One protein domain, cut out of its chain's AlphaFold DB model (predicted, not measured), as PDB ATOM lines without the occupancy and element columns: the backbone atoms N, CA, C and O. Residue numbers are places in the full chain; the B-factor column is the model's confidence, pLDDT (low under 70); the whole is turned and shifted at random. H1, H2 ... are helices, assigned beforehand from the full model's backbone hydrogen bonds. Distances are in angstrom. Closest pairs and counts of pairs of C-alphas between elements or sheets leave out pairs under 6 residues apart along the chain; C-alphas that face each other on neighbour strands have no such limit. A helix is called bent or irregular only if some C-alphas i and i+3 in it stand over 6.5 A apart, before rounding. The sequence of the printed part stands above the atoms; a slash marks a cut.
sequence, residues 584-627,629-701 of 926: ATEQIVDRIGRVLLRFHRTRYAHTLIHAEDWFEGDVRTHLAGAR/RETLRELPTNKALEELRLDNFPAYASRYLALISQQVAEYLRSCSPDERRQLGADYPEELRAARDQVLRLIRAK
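AT A GLANCE: This is residues 584 to 627 and 629 to 701 of the 926 residues of the protein "von Willebrand factor type A domain-containing protein" of Cryptosporangium aurantiacum (UniProt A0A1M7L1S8). A flat block of helices in two layers: the longest helix H4 lies side by side with H6, and over this pair lie H1 and the bent H2, H1 crossing H6. H5 sits at one end, H3 packs on the first turns of H4, and residues 632 to 639 stick out. The printed part has 117 residues with six named helices, H1 to H6 in chain order, and no named strand: all helix. H1, H2b, H4 and H6 form an up-and-down bundle, each running against the one before; the whole is compact, radius of gyration of the C-alphas 14.4 A, spanning 43 by 35 by 18 A.

IN THESE COORDINATES: H4, residues 649 to 670, is 31.7 A long and begins at C-alpha 649 (-18.779, -57.670, 3.767). H6 is residues 683 to 699, 24.0 A, ending at C-alpha 699 (-26.541, -56.456, -1.512). H1 is residues 584 to 603, 30.0 A. H2, residues 605 to 624, was assigned as one helix by its hydrogen bonds but is bent, C-alphas 612 and 615 being 7.5 A apart; its arms are H2a, 605 to 612, irregular with C-alphas 606 and 609 7.4 A apart, and H2b, 615 to 624. H3 is residues 639 to 647 and H5 673 to 679.

HOW THE PARTS SIT: H4 touches H6 at a shallow tilt of 7 degrees, opposite ways, closest at C-alphas 650 and 698, 5.9 A. H6 touches H1 at a steep tilt of 45 degrees, closest at C-alphas 592 and 690, 5.2 A. H1 and H2a form a hairpin, closest at C-alphas 597 and 611, 5.9 A. H1 touches H5 with residues 598 to 602 alone, closest at C-alphas 599 and 679, 6.6 A. H3 touches H4, closest at C-alphas 645 and 652, 5.1 A, and is apart from H1. Every O i to N i+4 pair is within hydrogen-bond range in H2b, H3 and H5; in H1 13 of 16, H4 16 of 18, H6 12 of 13, and H2a 1 of 4, beside 2 of 5 O i to N i+3 pairs.

THE WHOLE: The two farthest C-alphas, Gly 625 and Pro 673, are 43.1 A apart. Residue 628 is not printed; C-alphas 627 and 629 are 6.4 A apart across the cut. The links printed whole are tight. The mean pLDDT of the printed part is 76.8, under 70 at residues 602 to 614, 629 to 644 and 647.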
ATOM      1  N   ALA A 584     -20.045 -55.092 -17.448       86.38
ATOM      2  CA  ALA A 584     -20.874 -54.044 -16.849       86.38
ATOM      3  C   ALA A 584     -20.717 -53.932 -15.316       86.38
ATOM      4  O   ALA A 584     -20.900 -52.856 -14.752       86.38
ATOM      5  N   THR A 585     -20.401 -55.040 -14.641       88.12
ATOM      6  CA  THR A 585     -20.123 -55.094 -13.199       88.12
ATOM      7  C   THR A 585     -18.734 -54.536 -12.908       88.12
ATOM      8  O   THR A 585     -18.623 -53.665 -12.048       88.12
ATOM      9  N   GLU A 586     -17.713 -54.941 -13.672       89.19
ATOM     10  CA  GLU A 586     -16.355 -54.383 -13.547       89.19
ATOM     11  C   GLU A 586     -16.344 -52.868 -13.747       89.19
ATOM     12  O   GLU A 586     -15.824 -52.132 -12.918       89.19
ATOM     13  N   GLN A 587     -17.044 -52.360 -14.765       90.25
ATOM     14  CA  GLN A 587     -17.134 -50.917 -15.002       90.25
ATOM     15  C   GLN A 587     -17.696 -50.137 -13.799       90.25
ATOM     16  O   GLN A 587     -17.313 -48.983 -13.579       90.25
ATOM     17  N   ILE A 588     -18.607 -50.738 -13.022       90.50
ATOM     18  CA  ILE A 588     -19.174 -50.132 -11.806       90.50
ATOM     19  C   ILE A 588     -18.165 -50.181 -10.654       90.50
ATOM     20  O   ILE A 588     -18.024 -49.183  -9.938       90.50
ATOM     21  N   VAL A 589     -17.467 -51.306 -10.483       89.62
ATOM     22  CA  VAL A 589     -16.428 -51.494  -9.459       89.62
ATOM     23  C   VAL A 589     -15.256 -50.534  -9.703       89.62
ATOM     24  O   VAL A 589     -14.944 -49.715  -8.835       89.62
ATOM     25  N   ASP A 590     -14.738 -50.488 -10.929       89.25
ATOM     26  CA  ASP A 590     -13.692 -49.548 -11.338       89.25
ATOM     27  C   ASP A 590     -14.111 -48.091 -11.129       89.25
ATOM     28  O   ASP A 590     -13.309 -47.216 -10.785       89.25
ATOM     29  N   ARG A 591     -15.391 -47.779 -11.377       89.81
ATOM     30  CA  ARG A 591     -15.907 -46.419 -11.214       89.81
ATOM     31  C   ARG A 591     -15.849 -45.984  -9.756       89.81
ATOM     32  O   ARG A 591     -15.404 -44.863  -9.509       89.81
ATOM     33  N   ILE A 592     -16.285 -46.818  -8.808       89.50
ATOM     34  CA  ILE A 592     -16.193 -46.450  -7.390       89.50
ATOM     35  C   ILE A 592     -14.729 -46.358  -6.944       89.50
ATOM     36  O   ILE A 592     -14.383 -45.375  -6.288       89.50
ATOM     37  N   GLY A 593     -13.857 -47.272  -7.388       85.56
ATOM     38  CA  GLY A 593     -12.415 -47.213  -7.127       85.56
ATOM     39  C   GLY A 593     -11.797 -45.888  -7.585       85.56
ATOM     40  O   GLY A 593     -11.228 -45.145  -6.783       85.56
ATOM     41  N   ARG A 594     -12.018 -45.497  -8.850       86.62
ATOM     42  CA  ARG A 594     -11.539 -44.213  -9.403       86.62
ATOM     43  C   ARG A 594     -12.030 -42.995  -8.619       86.62
ATOM     44  O   ARG A 594     -11.269 -42.046  -8.419       86.62
ATOM     45  N   VAL A 595     -13.298 -42.989  -8.202       86.94
ATOM     46  CA  VAL A 595     -13.883 -41.867  -7.450       86.94
ATOM     47  C   VAL A 595     -13.280 -41.774  -6.048       86.94
ATOM     48  O   VAL A 595     -12.933 -40.675  -5.611       86.94
ATOM     49  N   LEU A 596     -13.103 -42.900  -5.354       84.31
ATOM     50  CA  LEU A 596     -12.457 -42.933  -4.039       84.31
ATOM     51  C   LEU A 596     -10.998 -42.468  -4.136       84.31
ATOM     52  O   LEU A 596     -10.582 -41.574  -3.395       84.31
ATOM     53  N   LEU A 597     -10.244 -42.986  -5.108       79.88
ATOM     54  CA  LEU A 597      -8.843 -42.621  -5.325       79.88
ATOM     55  C   LEU A 597      -8.645 -41.128  -5.571       79.88
ATOM     56  O   LEU A 597      -7.680 -40.548  -5.068       79.88
ATOM     57  N   ARG A 598      -9.572 -40.484  -6.292       84.19
ATOM     58  CA  ARG A 598      -9.523 -39.033  -6.516       84.19
ATOM     59  C   ARG A 598      -9.526 -38.261  -5.195       84.19
ATOM     60  O   ARG A 598      -8.725 -37.348  -5.049       84.19
ATOM     61  N   PHE A 599     -10.349 -38.654  -4.223       80.00
ATOM     62  CA  PHE A 599     -10.395 -38.012  -2.904       80.00
ATOM     63  C   PHE A 599      -9.193 -38.362  -2.021       80.00
ATOM     64  O   PHE A 599      -8.605 -37.470  -1.403       80.00
ATOM     65  N   HIS A 600      -8.777 -39.631  -1.993       73.81
ATOM     66  CA  HIS A 600      -7.627 -40.058  -1.188       73.81
ATOM     67  C   HIS A 600      -6.320 -39.386  -1.634       73.81
ATOM     68  O   HIS A 600      -5.533 -38.974  -0.780       73.81
ATOM     69  N   ARG A 601      -6.126 -39.168  -2.943       73.12
ATOM     70  CA  ARG A 601      -4.971 -38.427  -3.487       73.12
ATOM     71  C   ARG A 601      -4.948 -36.949  -3.086       73.12
ATOM     72  O   ARG A 601      -3.864 -36.391  -2.958       73.12
ATOM     73  N   THR A 602      -6.102 -36.319  -2.863       67.31
ATOM     74  CA  THR A 602      -6.176 -34.897  -2.478       67.31
ATOM     75  C   THR A 602      -5.889 -34.665  -0.989       67.31
ATOM     76  O   THR A 602      -5.375 -33.607  -0.641       67.31
ATOM     77  N   ARG A 603      -6.193 -35.621  -0.092       61.59
ATOM     78  CA  ARG A 603      -6.141 -35.376   1.369       61.59
ATOM     79  C   ARG A 603      -5.371 -36.400   2.205       61.59
ATOM     80  O   ARG A 603      -4.810 -36.028   3.233       61.59
ATOM     81  N   TYR A 604      -5.323 -37.667   1.802       61.00
ATOM     82  CA  TYR A 604      -4.822 -38.754   2.647       61.00
ATOM     83  C   TYR A 604      -3.869 -39.671   1.875       61.00
ATOM     84  O   TYR A 604      -4.162 -40.846   1.644       61.00
ATOM     85  N   ALA A 605      -2.691 -39.143   1.529       51.34
ATOM     86  CA  ALA A 605      -1.643 -39.888   0.826       51.34
ATOM     87  C   ALA A 605      -1.234 -41.204   1.525       51.34
ATOM     88  O   ALA A 605      -0.849 -42.160   0.867       51.34
ATOM     89  N   HIS A 606      -1.386 -41.285   2.851       48.00
ATOM     90  CA  HIS A 606      -1.099 -42.479   3.657       48.00
ATOM     91  C   HIS A 606      -2.222 -43.537   3.654       48.00
ATOM     92  O   HIS A 606      -2.020 -44.628   4.169       48.00
ATOM     93  N   THR A 607      -3.394 -43.241   3.076       51.31
ATOM     94  CA  THR A 607      -4.516 -44.197   2.909       51.31
ATOM     95  C   THR A 607      -4.711 -44.650   1.463       51.31
ATOM     96  O   THR A 607      -5.663 -45.369   1.174       51.31
ATOM     97  N   LEU A 608      -3.814 -44.254   0.550       50.56
ATOM     98  CA  LEU A 608      -3.866 -44.635  -0.865       50.56
ATOM     99  C   LEU A 608      -3.935 -46.161  -1.042       50.56
ATOM    100  O   LEU A 608      -4.771 -46.633  -1.800       50.56
ATOM    101  N   ILE A 609      -3.179 -46.913  -0.234       50.31
ATOM    102  CA  ILE A 609      -3.153 -48.388  -0.231       50.31
ATOM    103  C   ILE A 609      -4.546 -48.997   0.045       50.31
ATOM    104  O   ILE A 609      -4.925 -49.980  -0.583       50.31
ATOM    105  N   HIS A 610      -5.360 -48.391   0.920       54.06
ATOM    106  CA  HIS A 610      -6.711 -48.890   1.221       54.06
ATOM    107  C   HIS A 610      -7.694 -48.730   0.049       54.06
ATOM    108  O   HIS A 610      -8.622 -49.528  -0.090       54.06
ATOM    109  N   ALA A 611      -7.521 -47.682  -0.758       51.88
ATOM    110  CA  ALA A 611      -8.404 -47.375  -1.880       51.88
ATOM    111  C   ALA A 611      -7.955 -48.032  -3.195       51.88
ATOM    112  O   ALA A 611      -8.814 -48.339  -4.015       51.88
ATOM    113  N   GLU A 612      -6.645 -48.224  -3.393       46.31
ATOM    114  CA  GLU A 612      -6.063 -48.844  -4.596       46.31
ATOM    115  C   GLU A 612      -6.134 -50.383  -4.536       46.31
ATOM    116  O   GLU A 612      -6.506 -50.982  -5.537       46.31
ATOM    117  N   ASP A 613      -5.891 -51.016  -3.375       53.28
ATOM    118  CA  ASP A 613      -5.761 -52.486  -3.301       53.28
ATOM    119  C   ASP A 613      -6.845 -53.207  -2.474       53.28
ATOM    120  O   ASP A 613      -7.100 -54.386  -2.710       53.28
ATOM    121  N   TRP A 614      -7.479 -52.563  -1.481       68.12
ATOM    122  CA  TRP A 614      -8.292 -53.299  -0.488       68.12
ATOM    123  C   TRP A 614      -9.795 -53.261  -0.769       68.12
ATOM    124  O   TRP A 614     -10.407 -54.307  -0.946       68.12
ATOM    125  N   PHE A 615     -10.419 -52.078  -0.848       79.38
ATOM    126  CA  PHE A 615     -11.883 -52.023  -0.988       79.38
ATOM    127  C   PHE A 615     -12.370 -52.576  -2.334       79.38
ATOM    128  O   PHE A 615     -13.338 -53.328  -2.385       79.38
ATOM    129  N   GLU A 616     -11.711 -52.203  -3.428       82.81
ATOM    130  CA  GLU A 616     -12.081 -52.654  -4.770       82.81
ATOM    131  C   GLU A 616     -11.855 -54.165  -4.939       82.81
ATOM    132  O   GLU A 616     -12.742 -54.870  -5.426       82.81
ATOM    133  N   GLY A 617     -10.713 -54.665  -4.456       78.75
ATOM    134  CA  GLY A 617     -10.401 -56.092  -4.398       78.75
ATOM    135  C   GLY A 617     -11.448 -56.875  -3.611       78.75
ATOM    136  O   GLY A 617     -12.013 -57.831  -4.136       78.75
ATOM    137  N   ASP A 618     -11.807 -56.411  -2.413       81.50
ATOM    138  CA  ASP A 618     -12.811 -57.077  -1.585       81.50
ATOM    139  C   ASP A 618     -14.207 -57.075  -2.238       81.50
ATOM    140  O   ASP A 618     -14.942 -58.063  -2.139       81.50
ATOM    141  N   VAL A 619     -14.583 -55.999  -2.949       87.12
ATOM    142  CA  VAL A 619     -15.829 -55.974  -3.737       87.12
ATOM    143  C   VAL A 619     -15.783 -57.034  -4.833       87.12
ATOM    144  O   VAL A 619     -16.761 -57.771  -4.982       87.12
ATOM    145  N   ARG A 620     -14.669 -57.158  -5.568       87.50
ATOM    146  CA  ARG A 620     -14.521 -58.197  -6.599       87.50
ATOM    147  C   ARG A 620     -14.616 -59.595  -5.997       87.50
ATOM    148  O   ARG A 620     -15.393 -60.411  -6.488       87.50
ATOM    149  N   THR A 621     -13.927 -59.843  -4.887       80.88
ATOM    150  CA  THR A 621     -13.960 -61.112  -4.146       80.88
ATOM    151  C   THR A 621     -15.382 -61.484  -3.715       80.88
ATOM    152  O   THR A 621     -15.843 -62.592  -4.000       80.88
ATOM    153  N   HIS A 622     -16.132 -60.551  -3.121       84.62
ATOM    154  CA  HIS A 622     -17.527 -60.789  -2.722       84.62
ATOM    155  C   HIS A 622     -18.438 -61.045  -3.928       84.62
ATOM    156  O   HIS A 622     -19.255 -61.967  -3.923       84.62
ATOM    157  N   LEU A 623     -18.290 -60.261  -4.999       86.31
ATOM    158  CA  LEU A 623     -19.075 -60.436  -6.220       86.31
ATOM    159  C   LEU A 623     -18.712 -61.719  -6.975       86.31
ATOM    160  O   LEU A 623     -19.582 -62.277  -7.642       86.31
ATOM    161  N   ALA A 624     -17.502 -62.249  -6.814       80.94
ATOM    162  CA  ALA A 624     -17.107 -63.569  -7.297       80.94
ATOM    163  C   ALA A 624     -17.680 -64.717  -6.441       80.94
ATOM    164  O   ALA A 624     -17.681 -65.865  -6.877       80.94
ATOM    165  N   GLY A 625     -18.229 -64.420  -5.256       73.62
ATOM    166  CA  GLY A 625     -18.663 -65.428  -4.283       73.62
ATOM    167  C   GLY A 625     -17.499 -66.074  -3.523       73.62
ATOM    168  O   GLY A 625     -17.666 -67.154  -2.964       73.62
ATOM    169  N   ALA A 626     -16.331 -65.430  -3.523       71.12
ATOM    170  CA  ALA A 626     -15.140 -65.874  -2.815       71.12
ATOM    171  C   ALA A 626     -15.068 -65.267  -1.401       71.12
ATOM    172  O   ALA A 626     -15.746 -64.285  -1.082       71.12
ATOM    173  N   ARG A 627     -14.249 -65.872  -0.536       70.88
ATOM    174  CA  ARG A 627     -14.056 -65.446   0.859       70.88
ATOM    175  C   ARG A 627     -13.030 -64.319   0.958       70.88
ATOM    176  O   ARG A 627     -12.027 -64.321   0.249       70.88
ATOM    177  N   ARG A 629      -9.898 -62.370   2.466       66.31
ATOM    178  CA  ARG A 629      -8.621 -62.801   3.052       66.31
ATOM    179  C   ARG A 629      -8.325 -62.050   4.342       66.31
ATOM    180  O   ARG A 629      -8.544 -60.845   4.423       66.31
ATOM    181  N   GLU A 630      -7.770 -62.757   5.318       60.75
ATOM    182  CA  GLU A 630      -7.260 -62.179   6.561       60.75
ATOM    183  C   GLU A 630      -5.882 -61.545   6.296       60.75
ATOM    184  O   GLU A 630      -4.954 -62.211   5.829       60.75
ATOM    185  N   THR A 631      -5.744 -60.234   6.510       56.72
ATOM    186  CA  THR A 631      -4.524 -59.491   6.147       56.72
ATOM    187  C   THR A 631      -3.557 -59.432   7.336       56.72
ATOM    188  O   THR A 631      -3.766 -58.678   8.278       56.72
ATOM    189  N   LEU A 632      -2.463 -60.201   7.291       41.41
ATOM    190  CA  LEU A 632      -1.470 -60.361   8.376       41.41
ATOM    191  C   LEU A 632      -0.503 -59.170   8.607       41.41
ATOM    192  O   LEU A 632       0.551 -59.356   9.214       41.41
ATOM    193  N   ARG A 633      -0.772 -57.950   8.115       40.81
ATOM    194  CA  ARG A 633       0.175 -56.821   8.265       40.81
ATOM    195  C   ARG A 633      -0.414 -55.635   9.021       40.81
ATOM    196  O   ARG A 633      -1.442 -55.085   8.643       40.81
ATOM    197  N   GLU A 634       0.316 -55.251  10.068       44.91
ATOM    198  CA  GLU A 634       0.083 -54.143  10.994       44.91
ATOM    199  C   GLU A 634      -0.264 -52.822  10.286       44.91
ATOM    200  O   GLU A 634       0.607 -52.124   9.768       44.91
ATOM    201  N   LEU A 635      -1.537 -52.433  10.343       38.12
ATOM    202  CA  LEU A 635      -1.964 -51.036  10.289       38.12
ATOM    203  C   LEU A 635      -3.018 -50.805  11.386       38.12
ATOM    204  O   LEU A 635      -3.790 -51.716  11.700       38.12
ATOM    205  N   PRO A 636      -3.054 -49.609  12.002       39.41
ATOM    206  CA  PRO A 636      -3.855 -49.324  13.186       39.41
ATOM    207  C   PRO A 636      -5.318 -49.133  12.784       39.41
ATOM    208  O   PRO A 636      -5.801 -48.009  12.650       39.41
ATOM    209  N   THR A 637      -6.030 -50.230  12.550       49.78
ATOM    210  CA  THR A 637      -7.425 -50.186  12.110       49.78
ATOM    211  C   THR A 637      -8.325 -50.817  13.155       49.78
ATOM    212  O   THR A 637      -7.997 -51.815  13.788       49.78
ATOM    213  N   ASN A 638      -9.462 -50.163  13.367       57.50
ATOM    214  CA  ASN A 638     -10.525 -50.554  14.278       57.50
ATOM    215  C   ASN A 638     -10.881 -52.043  14.093       57.50
ATOM    216  O   ASN A 638     -11.486 -52.393  13.081       57.50
ATOM    217  N   LYS A 639     -10.514 -52.890  15.068       59.34
ATOM    218  CA  LYS A 639     -10.732 -54.349  15.068       59.34
ATOM    219  C   LYS A 639     -12.166 -54.723  14.665       59.34
ATOM    220  O   LYS A 639     -12.353 -55.596  13.829       59.34
ATOM    221  N   ALA A 640     -13.155 -53.952  15.120       58.12
ATOM    222  CA  ALA A 640     -14.564 -54.174  14.799       58.12
ATOM    223  C   ALA A 640     -14.925 -53.937  13.318       58.12
ATOM    224  O   ALA A 640     -15.875 -54.527  12.811       58.12
ATOM    225  N   LEU A 641     -14.216 -53.051  12.605       64.19
ATOM    226  CA  LEU A 641     -14.425 -52.861  11.162       64.19
ATOM    227  C   LEU A 641     -13.791 -53.988  10.348       64.19
ATOM    228  O   LEU A 641     -14.368 -54.378   9.338       64.19
ATOM    229  N   GLU A 642     -12.647 -54.507  10.789       69.62
ATOM    230  CA  GLU A 642     -11.994 -55.648  10.143       69.62
ATOM    231  C   GLU A 642     -12.784 -56.943  10.371       69.62
ATOM    232  O   GLU A 642     -13.033 -57.691   9.432       69.62
ATOM    233  N   GLU A 643     -13.297 -57.155  11.582       66.75
ATOM    234  CA  GLU A 643     -14.228 -58.251  11.884       66.75
ATOM    235  C   GLU A 643     -15.496 -58.152  11.028       66.75
ATOM    236  O   GLU A 643     -15.891 -59.123  10.387       66.75
ATOM    237  N   LEU A 644     -16.086 -56.957  10.915       69.75
ATOM    238  CA  LEU A 644     -17.253 -56.742  10.059       69.75
ATOM    239  C   LEU A 644     -16.950 -57.009   8.575       69.75
ATOM    240  O   LEU A 644     -17.835 -57.467   7.857       69.75
ATOM    241  N   ARG A 645     -15.727 -56.731   8.105       80.56
ATOM    242  CA  ARG A 645     -15.283 -56.994   6.724       80.56
ATOM    243  C   ARG A 645     -15.240 -58.489   6.422       80.56
ATOM    244  O   ARG A 645     -15.733 -58.901   5.374       80.56
ATOM    245  N   LEU A 646     -14.683 -59.271   7.346       73.25
ATOM    246  CA  LEU A 646     -14.544 -60.723   7.219       73.25
ATOM    247  C   LEU A 646     -15.879 -61.457   7.413       73.25
ATOM    248  O   LEU A 646     -16.148 -62.426   6.707       73.25
ATOM    249  N   ASP A 647     -16.724 -60.987   8.333       68.06
ATOM    250  CA  ASP A 647     -17.959 -61.680   8.716       68.06
ATOM    251  C   ASP A 647     -19.173 -61.257   7.877       68.06
ATOM    252  O   ASP A 647     -20.066 -62.061   7.602       68.06
ATOM    253  N   ASN A 648     -19.244 -59.980   7.487       77.25
ATOM    254  CA  ASN A 648     -20.377 -59.414   6.761       77.25
ATOM    255  C   ASN A 648     -19.932 -58.262   5.851       77.25
ATOM    256  O   ASN A 648     -20.216 -57.081   6.092       77.25
ATOM    257  N   PHE A 649     -19.265 -58.628   4.755       83.56
ATOM    258  CA  PHE A 649     -18.779 -57.670   3.767       83.56
ATOM    259  C   PHE A 649     -19.846 -56.650   3.293       83.56
ATOM    260  O   PHE A 649     -19.535 -55.457   3.241       83.56
ATOM    261  N   PRO A 650     -21.121 -57.020   3.026       86.56
ATOM    262  CA  PRO A 650     -22.168 -56.043   2.704       86.56
ATOM    263  C   PRO A 650     -22.393 -54.952   3.763       86.56
ATOM    264  O   PRO A 650     -22.605 -53.776   3.423       86.56
ATOM    265  N   ALA A 651     -22.350 -55.321   5.046       81.12
ATOM    266  CA  ALA A 651     -22.473 -54.380   6.154       81.12
ATOM    267  C   ALA A 651     -21.223 -53.498   6.280       81.12
ATOM    268  O   ALA A 651     -21.348 -52.276   6.422       81.12
ATOM    269  N   TYR A 652     -20.034 -54.090   6.143       86.00
ATOM    270  CA  TYR A 652     -18.767 -53.360   6.094       86.00
ATOM    271  C   TYR A 652     -18.756 -52.317   4.974       86.00
ATOM    272  O   TYR A 652     -18.550 -51.133   5.243       86.00
ATOM    273  N   ALA A 653     -19.074 -52.715   3.740       85.94
ATOM    274  CA  ALA A 653     -19.052 -51.831   2.581       85.94
ATOM    275  C   ALA A 653     -20.036 -50.661   2.726       85.94
ATOM    276  O   ALA A 653     -19.712 -49.518   2.391       85.94
ATOM    277  N   SER A 654     -21.220 -50.919   3.293       87.12
ATOM    278  CA  SER A 654     -22.198 -49.869   3.600       87.12
ATOM    279  C   SER A 654     -21.643 -48.855   4.607       87.12
ATOM    280  O   SER A 654     -21.791 -47.646   4.412       87.12
ATOM    281  N   ARG A 655     -20.982 -49.329   5.670       82.25
ATOM    282  CA  ARG A 655     -20.417 -48.479   6.728       82.25
ATOM    283  C   ARG A 655     -19.196 -47.695   6.250       82.25
ATOM    284  O   ARG A 655     -19.113 -46.496   6.507       82.25
ATOM    285  N   TYR A 656     -18.295 -48.344   5.517       84.12
ATOM    286  CA  TYR A 656     -17.107 -47.728   4.932       84.12
ATOM    287  C   TYR A 656     -17.482 -46.575   3.990       84.12
ATOM    288  O   TYR A 656     -17.050 -45.439   4.190       84.12
ATOM    289  N   LEU A 657     -18.375 -46.815   3.024       86.75
ATOM    290  CA  LEU A 657     -18.777 -45.784   2.061       86.75
ATOM    291  C   LEU A 657     -19.580 -44.637   2.698       86.75
ATOM    292  O   LEU A 657     -19.517 -43.501   2.217       86.75
ATOM    293  N   ALA A 658     -20.319 -44.897   3.782       83.69
ATOM    294  CA  ALA A 658     -20.992 -43.851   4.551       83.69
ATOM    295  C   ALA A 658     -19.986 -42.927   5.257       83.69
ATOM    296  O   ALA A 658     -20.121 -41.706   5.169       83.69
ATOM    297  N   LEU A 659     -18.951 -43.500   5.883       80.94
ATOM    298  CA  LEU A 659     -17.872 -42.743   6.526       80.94
ATOM    299  C   LEU A 659     -17.121 -41.871   5.516       80.94
ATOM    300  O   LEU A 659     -16.939 -40.679   5.758       80.94
ATOM    301  N   ILE A 660     -16.759 -42.423   4.355       81.50
ATOM    302  CA  ILE A 660     -16.111 -41.643   3.293       81.50
ATOM    303  C   ILE A 660     -17.030 -40.518   2.797       81.50
ATOM    304  O   ILE A 660     -16.591 -39.377   2.666       81.50
ATOM    305  N   SER A 661     -18.323 -40.793   2.591       84.19
ATOM    306  CA  SER A 661     -19.291 -39.763   2.179       84.19
ATOM    307  C   SER A 661     -19.366 -38.606   3.187       84.19
ATOM    308  O   SER A 661     -19.436 -37.440   2.789       84.19
ATOM    309  N   GLN A 662     -19.329 -38.913   4.488       82.69
ATOM    310  CA  GLN A 662     -19.305 -37.908   5.550       82.69
ATOM    311  C   GLN A 662     -18.010 -37.085   5.519       82.69
ATOM    312  O   GLN A 662     -18.072 -35.854   5.541       82.69
ATOM    313  N   GLN A 663     -16.853 -37.743   5.411       82.62
ATOM    314  CA  GLN A 663     -15.551 -37.076   5.351       82.62
ATOM    315  C   GLN A 663     -15.425 -36.154   4.133       82.62
ATOM    316  O   GLN A 663     -14.905 -35.046   4.248       82.62
ATOM    317  N   VAL A 664     -15.945 -36.570   2.977       83.50
ATOM    318  CA  VAL A 664     -16.013 -35.733   1.770       83.50
ATOM    319  C   VAL A 664     -16.871 -34.491   2.023       83.50
ATOM    320  O   VAL A 664     -16.459 -33.378   1.695       83.50
ATOM    321  N   ALA A 665     -18.047 -34.652   2.638       83.12
ATOM    322  CA  ALA A 665     -18.937 -33.533   2.942       83.12
ATOM    323  C   ALA A 665     -18.321 -32.544   3.946       83.12
ATOM    324  O   ALA A 665     -18.515 -31.337   3.813       83.12
ATOM    325  N   GLU A 666     -17.587 -33.039   4.943       83.31
ATOM    326  CA  GLU A 666     -16.800 -32.223   5.874       83.31
ATOM    327  C   GLU A 666     -15.671 -31.483   5.160       83.31
ATOM    328  O   GLU A 666     -15.541 -30.268   5.312       83.31
ATOM    329  N   TYR A 667     -14.907 -32.184   4.323       82.00
ATOM    330  CA  TYR A 667     -13.784 -31.601   3.602       82.00
ATOM    331  C   TYR A 667     -14.211 -30.457   2.683       82.00
ATOM    332  O   TYR A 667     -13.606 -29.386   2.721       82.00
ATOM    333  N   LEU A 668     -15.298 -30.639   1.931       81.88
ATOM    334  CA  LEU A 668     -15.839 -29.623   1.024       81.88
ATOM    335  C   LEU A 668     -16.277 -28.331   1.728       81.88
ATOM    336  O   LEU A 668     -16.366 -27.290   1.076       81.88
ATOM    337  N   ARG A 669     -16.545 -28.377   3.042       83.00
ATOM    338  CA  ARG A 669     -16.828 -27.178   3.850       83.00
ATOM    339  C   ARG A 669     -15.566 -26.397   4.217       83.00
ATOM    340  O   ARG A 669     -15.667 -25.208   4.494       83.00
ATOM    341  N   SER A 670     -14.406 -27.053   4.230       81.88
ATOM    342  CA  SER A 670     -13.137 -26.494   4.716       81.88
ATOM    343  C   SER A 670     -12.041 -26.349   3.654       81.88
ATOM    344  O   SER A 670     -10.995 -25.782   3.955       81.88
ATOM    345  N   CYS A 671     -12.229 -26.887   2.445       79.56
ATOM    346  CA  CYS A 671     -11.184 -26.950   1.421       79.56
ATOM    347  C   CYS A 671     -10.962 -25.608   0.703       79.56
ATOM    348  O   CYS A 671     -11.893 -24.826   0.488       79.56
ATOM    349  N   SER A 672      -9.729 -25.372   0.260       82.00
ATOM    350  CA  SER A 672      -9.359 -24.218  -0.559       82.00
ATOM    351  C   SER A 672      -9.964 -24.283  -1.976       82.00
ATOM    352  O   SER A 672     -10.343 -25.357  -2.456       82.00
ATOM    353  N   PRO A 673     -10.046 -23.147  -2.700       79.19
ATOM    354  CA  PRO A 673     -10.506 -23.127  -4.090       79.19
ATOM    355  C   PRO A 673      -9.677 -24.006  -5.042       79.19
ATOM    356  O   PRO A 673     -10.234 -24.549  -5.993       79.19
ATOM    357  N   ASP A 674      -8.373 -24.162  -4.794       78.31
ATOM    358  CA  ASP A 674      -7.488 -25.024  -5.587       78.31
ATOM    359  C   ASP A 674      -7.761 -26.510  -5.349       78.31
ATOM    360  O   ASP A 674      -7.914 -27.272  -6.301       78.31
ATOM    361  N   GLU A 675      -7.923 -26.914  -4.091       77.06
ATOM    362  CA  GLU A 675      -8.308 -28.282  -3.727       77.06
ATOM    363  C   GLU A 675      -9.690 -28.653  -4.280       77.06
ATOM    364  O   GLU A 675      -9.897 -29.747  -4.808       77.06
ATOM    365  N   ARG A 676     -10.642 -27.713  -4.234       78.88
ATOM    366  CA  ARG A 676     -11.984 -27.908  -4.798       78.88
ATOM    367  C   ARG A 676     -11.954 -28.060  -6.321       78.88
ATOM    368  O   ARG A 676     -12.737 -28.834  -6.868       78.88
ATOM    369  N   ARG A 677     -11.039 -27.361  -7.005       78.19
ATOM    370  CA  ARG A 677     -10.777 -27.552  -8.441       78.19
ATOM    371  C   ARG A 677     -10.160 -28.920  -8.738       78.19
ATOM    372  O   ARG A 677     -10.556 -29.533  -9.722       78.19
ATOM    373  N   GLN A 678      -9.242 -29.403  -7.899       79.19
ATOM    374  CA  GLN A 678      -8.612 -30.723  -8.061       79.19
ATOM    375  C   GLN A 678      -9.596 -31.884  -7.859       79.19
ATOM    376  O   GLN A 678      -9.504 -32.888  -8.562       79.19
ATOM    377  N   LEU A 679     -10.551 -31.748  -6.933       79.50
ATOM    378  CA  LEU A 679     -11.560 -32.780  -6.672       79.50
ATOM    379  C   LEU A 679     -12.659 -32.823  -7.756       79.50
ATOM    380  O   LEU A 679     -13.160 -33.898  -8.095       79.50
ATOM    381  N   GLY A 680     -12.980 -31.664  -8.341       82.38
ATOM    382  CA  GLY A 680     -14.015 -31.486  -9.362       82.38
ATOM    383  C   GLY A 680     -15.361 -31.050  -8.774       82.38
ATOM    384  O   GLY A 680     -15.754 -31.481  -7.691       82.38
ATOM    385  N   ALA A 681     -16.084 -30.178  -9.487       77.06
ATOM    386  CA  ALA A 681     -17.336 -29.582  -9.002       77.06
ATOM    387  C   ALA A 681     -18.462 -30.615  -8.793       77.06
ATOM    388  O   ALA A 681     -19.212 -30.508  -7.824       77.06
ATOM    389  N   ASP A 682     -18.507 -31.646  -9.640       85.12
ATOM    390  CA  ASP A 682     -19.560 -32.671  -9.646       85.12
ATOM    391  C   ASP A 682     -19.221 -33.889  -8.765       85.12
ATOM    392  O   ASP A 682     -19.994 -34.845  -8.674       85.12
ATOM    393  N   TYR A 683     -18.076 -33.860  -8.074       88.00
ATOM    394  CA  TYR A 683     -17.579 -34.977  -7.267       88.00
ATOM    395  C   TYR A 683     -18.596 -35.538  -6.251       88.00
ATOM    396  O   TYR A 683     -18.726 -36.760  -6.159       88.00
ATOM    397  N   PRO A 684     -19.364 -34.715  -5.501       85.31
ATOM    398  CA  PRO A 684     -20.336 -35.235  -4.536       85.31
ATOM    399  C   PRO A 684     -21.455 -36.056  -5.181       85.31
ATOM    400  O   PRO A 684     -21.947 -37.013  -4.582       85.31
ATOM    401  N   GLU A 685     -21.880 -35.671  -6.383       87.44
ATOM    402  CA  GLU A 685     -22.921 -36.379  -7.128       87.44
ATOM    403  C   GLU A 685     -22.362 -37.644  -7.775       87.44
ATOM    404  O   GLU A 685     -22.998 -38.697  -7.709       87.44
ATOM    405  N   GLU A 686     -21.138 -37.572  -8.307       91.19
ATOM    406  CA  GLU A 686     -20.412 -38.716  -8.860       91.19
ATOM    407  C   GLU A 686     -20.186 -39.811  -7.800       91.19
ATOM    408  O   GLU A 686     -20.489 -40.980  -8.051       91.19
ATOM    409  N   LEU A 687     -19.749 -39.433  -6.591       89.94
ATOM    410  CA  LEU A 687     -19.576 -40.345  -5.455       89.94
ATOM    411  C   LEU A 687     -20.897 -40.961  -5.004       89.94
ATOM    412  O   LEU A 687     -20.964 -42.171  -4.787       89.94
ATOM    413  N   ARG A 688     -21.961 -40.157  -4.894       90.56
ATOM    414  CA  ARG A 688     -23.289 -40.657  -4.519       90.56
ATOM    415  C   ARG A 688     -23.786 -41.701  -5.521       90.56
ATOM    416  O   ARG A 688     -24.207 -42.780  -5.115       90.56
ATOM    417  N   ALA A 689     -23.683 -41.407  -6.816       91.81
ATOM    418  CA  ALA A 689     -24.120 -42.309  -7.875       91.81
ATOM    419  C   ALA A 689     -23.303 -43.612  -7.909       91.81
ATOM    420  O   ALA A 689     -23.889 -44.693  -7.979       91.81
ATOM    421  N   ALA A 690     -21.971 -43.527  -7.821       91.62
ATOM    422  CA  ALA A 690     -21.095 -44.701  -7.813       91.62
ATOM    423  C   ALA A 690     -21.337 -45.587  -6.576       91.62
ATOM    424  O   ALA A 690     -21.468 -46.805  -6.699       91.62
ATOM    425  N   ARG A 691     -21.495 -44.973  -5.394       93.31
ATOM    426  CA  ARG A 691     -21.840 -45.661  -4.141       93.31
ATOM    427  C   ARG A 691     -23.149 -46.440  -4.265       93.31
ATOM    428  O   ARG A 691     -23.210 -47.613  -3.905       93.31
ATOM    429  N   ASP A 692     -24.201 -45.801  -4.764       92.38
ATOM    430  CA  ASP A 692     -25.528 -46.420  -4.840       92.38
ATOM    431  C   ASP A 692     -25.581 -47.538  -5.901       92.38
ATOM    432  O   ASP A 692     -26.375 -48.476  -5.793       92.38
ATOM    433  N   GLN A 693     -24.739 -47.468  -6.937       93.75
ATOM    434  CA  GLN A 693     -24.568 -48.548  -7.912       93.75
ATOM    435  C   GLN A 693     -23.849 -49.756  -7.297       93.75
ATOM    436  O   GLN A 693     -24.381 -50.864  -7.368       93.75
ATOM    437  N   VAL A 694     -22.702 -49.558  -6.636       92.94
ATOM    438  CA  VAL A 694     -21.928 -50.677  -6.074       92.94
ATOM    439  C   VAL A 694     -22.643 -51.347  -4.894       92.94
ATOM    440  O   VAL A 694     -22.696 -52.572  -4.824       92.94
ATOM    441  N   LEU A 695     -23.296 -50.580  -4.009       92.19
ATOM    442  CA  LEU A 695     -24.039 -51.152  -2.876       92.19
ATOM    443  C   LEU A 695     -25.230 -52.002  -3.324       92.19
ATOM    444  O   LEU A 695     -25.580 -52.961  -2.637       92.19
ATOM    445  N   ARG A 696     -25.848 -51.687  -4.470       92.81
ATOM    446  CA  ARG A 696     -26.899 -52.535  -5.049       92.81
ATOM    447  C   ARG A 696     -26.354 -53.885  -5.500       92.81
ATOM    448  O   ARG A 696     -26.982 -54.895  -5.205       92.81
ATOM    449  N   LEU A 697     -25.193 -53.907  -6.157       91.69
ATOM    450  CA  LEU A 697     -24.538 -55.150  -6.576       91.69
ATOM    451  C   LEU A 697     -24.130 -56.002  -5.369       91.69
ATOM    452  O   LEU A 697     -24.437 -57.188  -5.323       91.69
ATOM    453  N   ILE A 698     -23.510 -55.383  -4.361       89.94
ATOM    454  CA  ILE A 698     -23.054 -56.077  -3.149       89.94
ATOM    455  C   ILE A 698     -24.231 -56.712  -2.398       89.94
ATOM    456  O   ILE A 698     -24.148 -57.872  -2.002       89.94
ATOM    457  N   ARG A 699     -25.341 -55.978  -2.228       86.88
ATOM    458  CA  ARG A 699     -26.541 -56.456  -1.512       86.88
ATOM    459  C   ARG A 699     -27.323 -57.533  -2.262       86.88
ATOM    460  O   ARG A 699     -28.121 -58.223  -1.642       86.88
ATOM    461  N   ALA A 700     -27.125 -57.662  -3.574       86.25
ATOM    462  CA  ALA A 700     -27.773 -58.699  -4.370       86.25
ATOM    463  C   ALA A 700     -27.176 -60.097  -4.127       86.25
ATOM    464  O   ALA A 700     -27.808 -61.088  -4.488       86.25
ATOM    465  N   LYS A 701     -25.986 -60.190  -3.514       77.44
ATOM    466  CA  LYS A 701     -25.369 -61.457  -3.107       77.44
ATOM    467  C   LYS A 701     -25.405 -61.635  -1.584       77.44
ATOM    468  O   LYS A 701     -25.131 -60.670  -0.865       77.44
TER     469      LYS A 701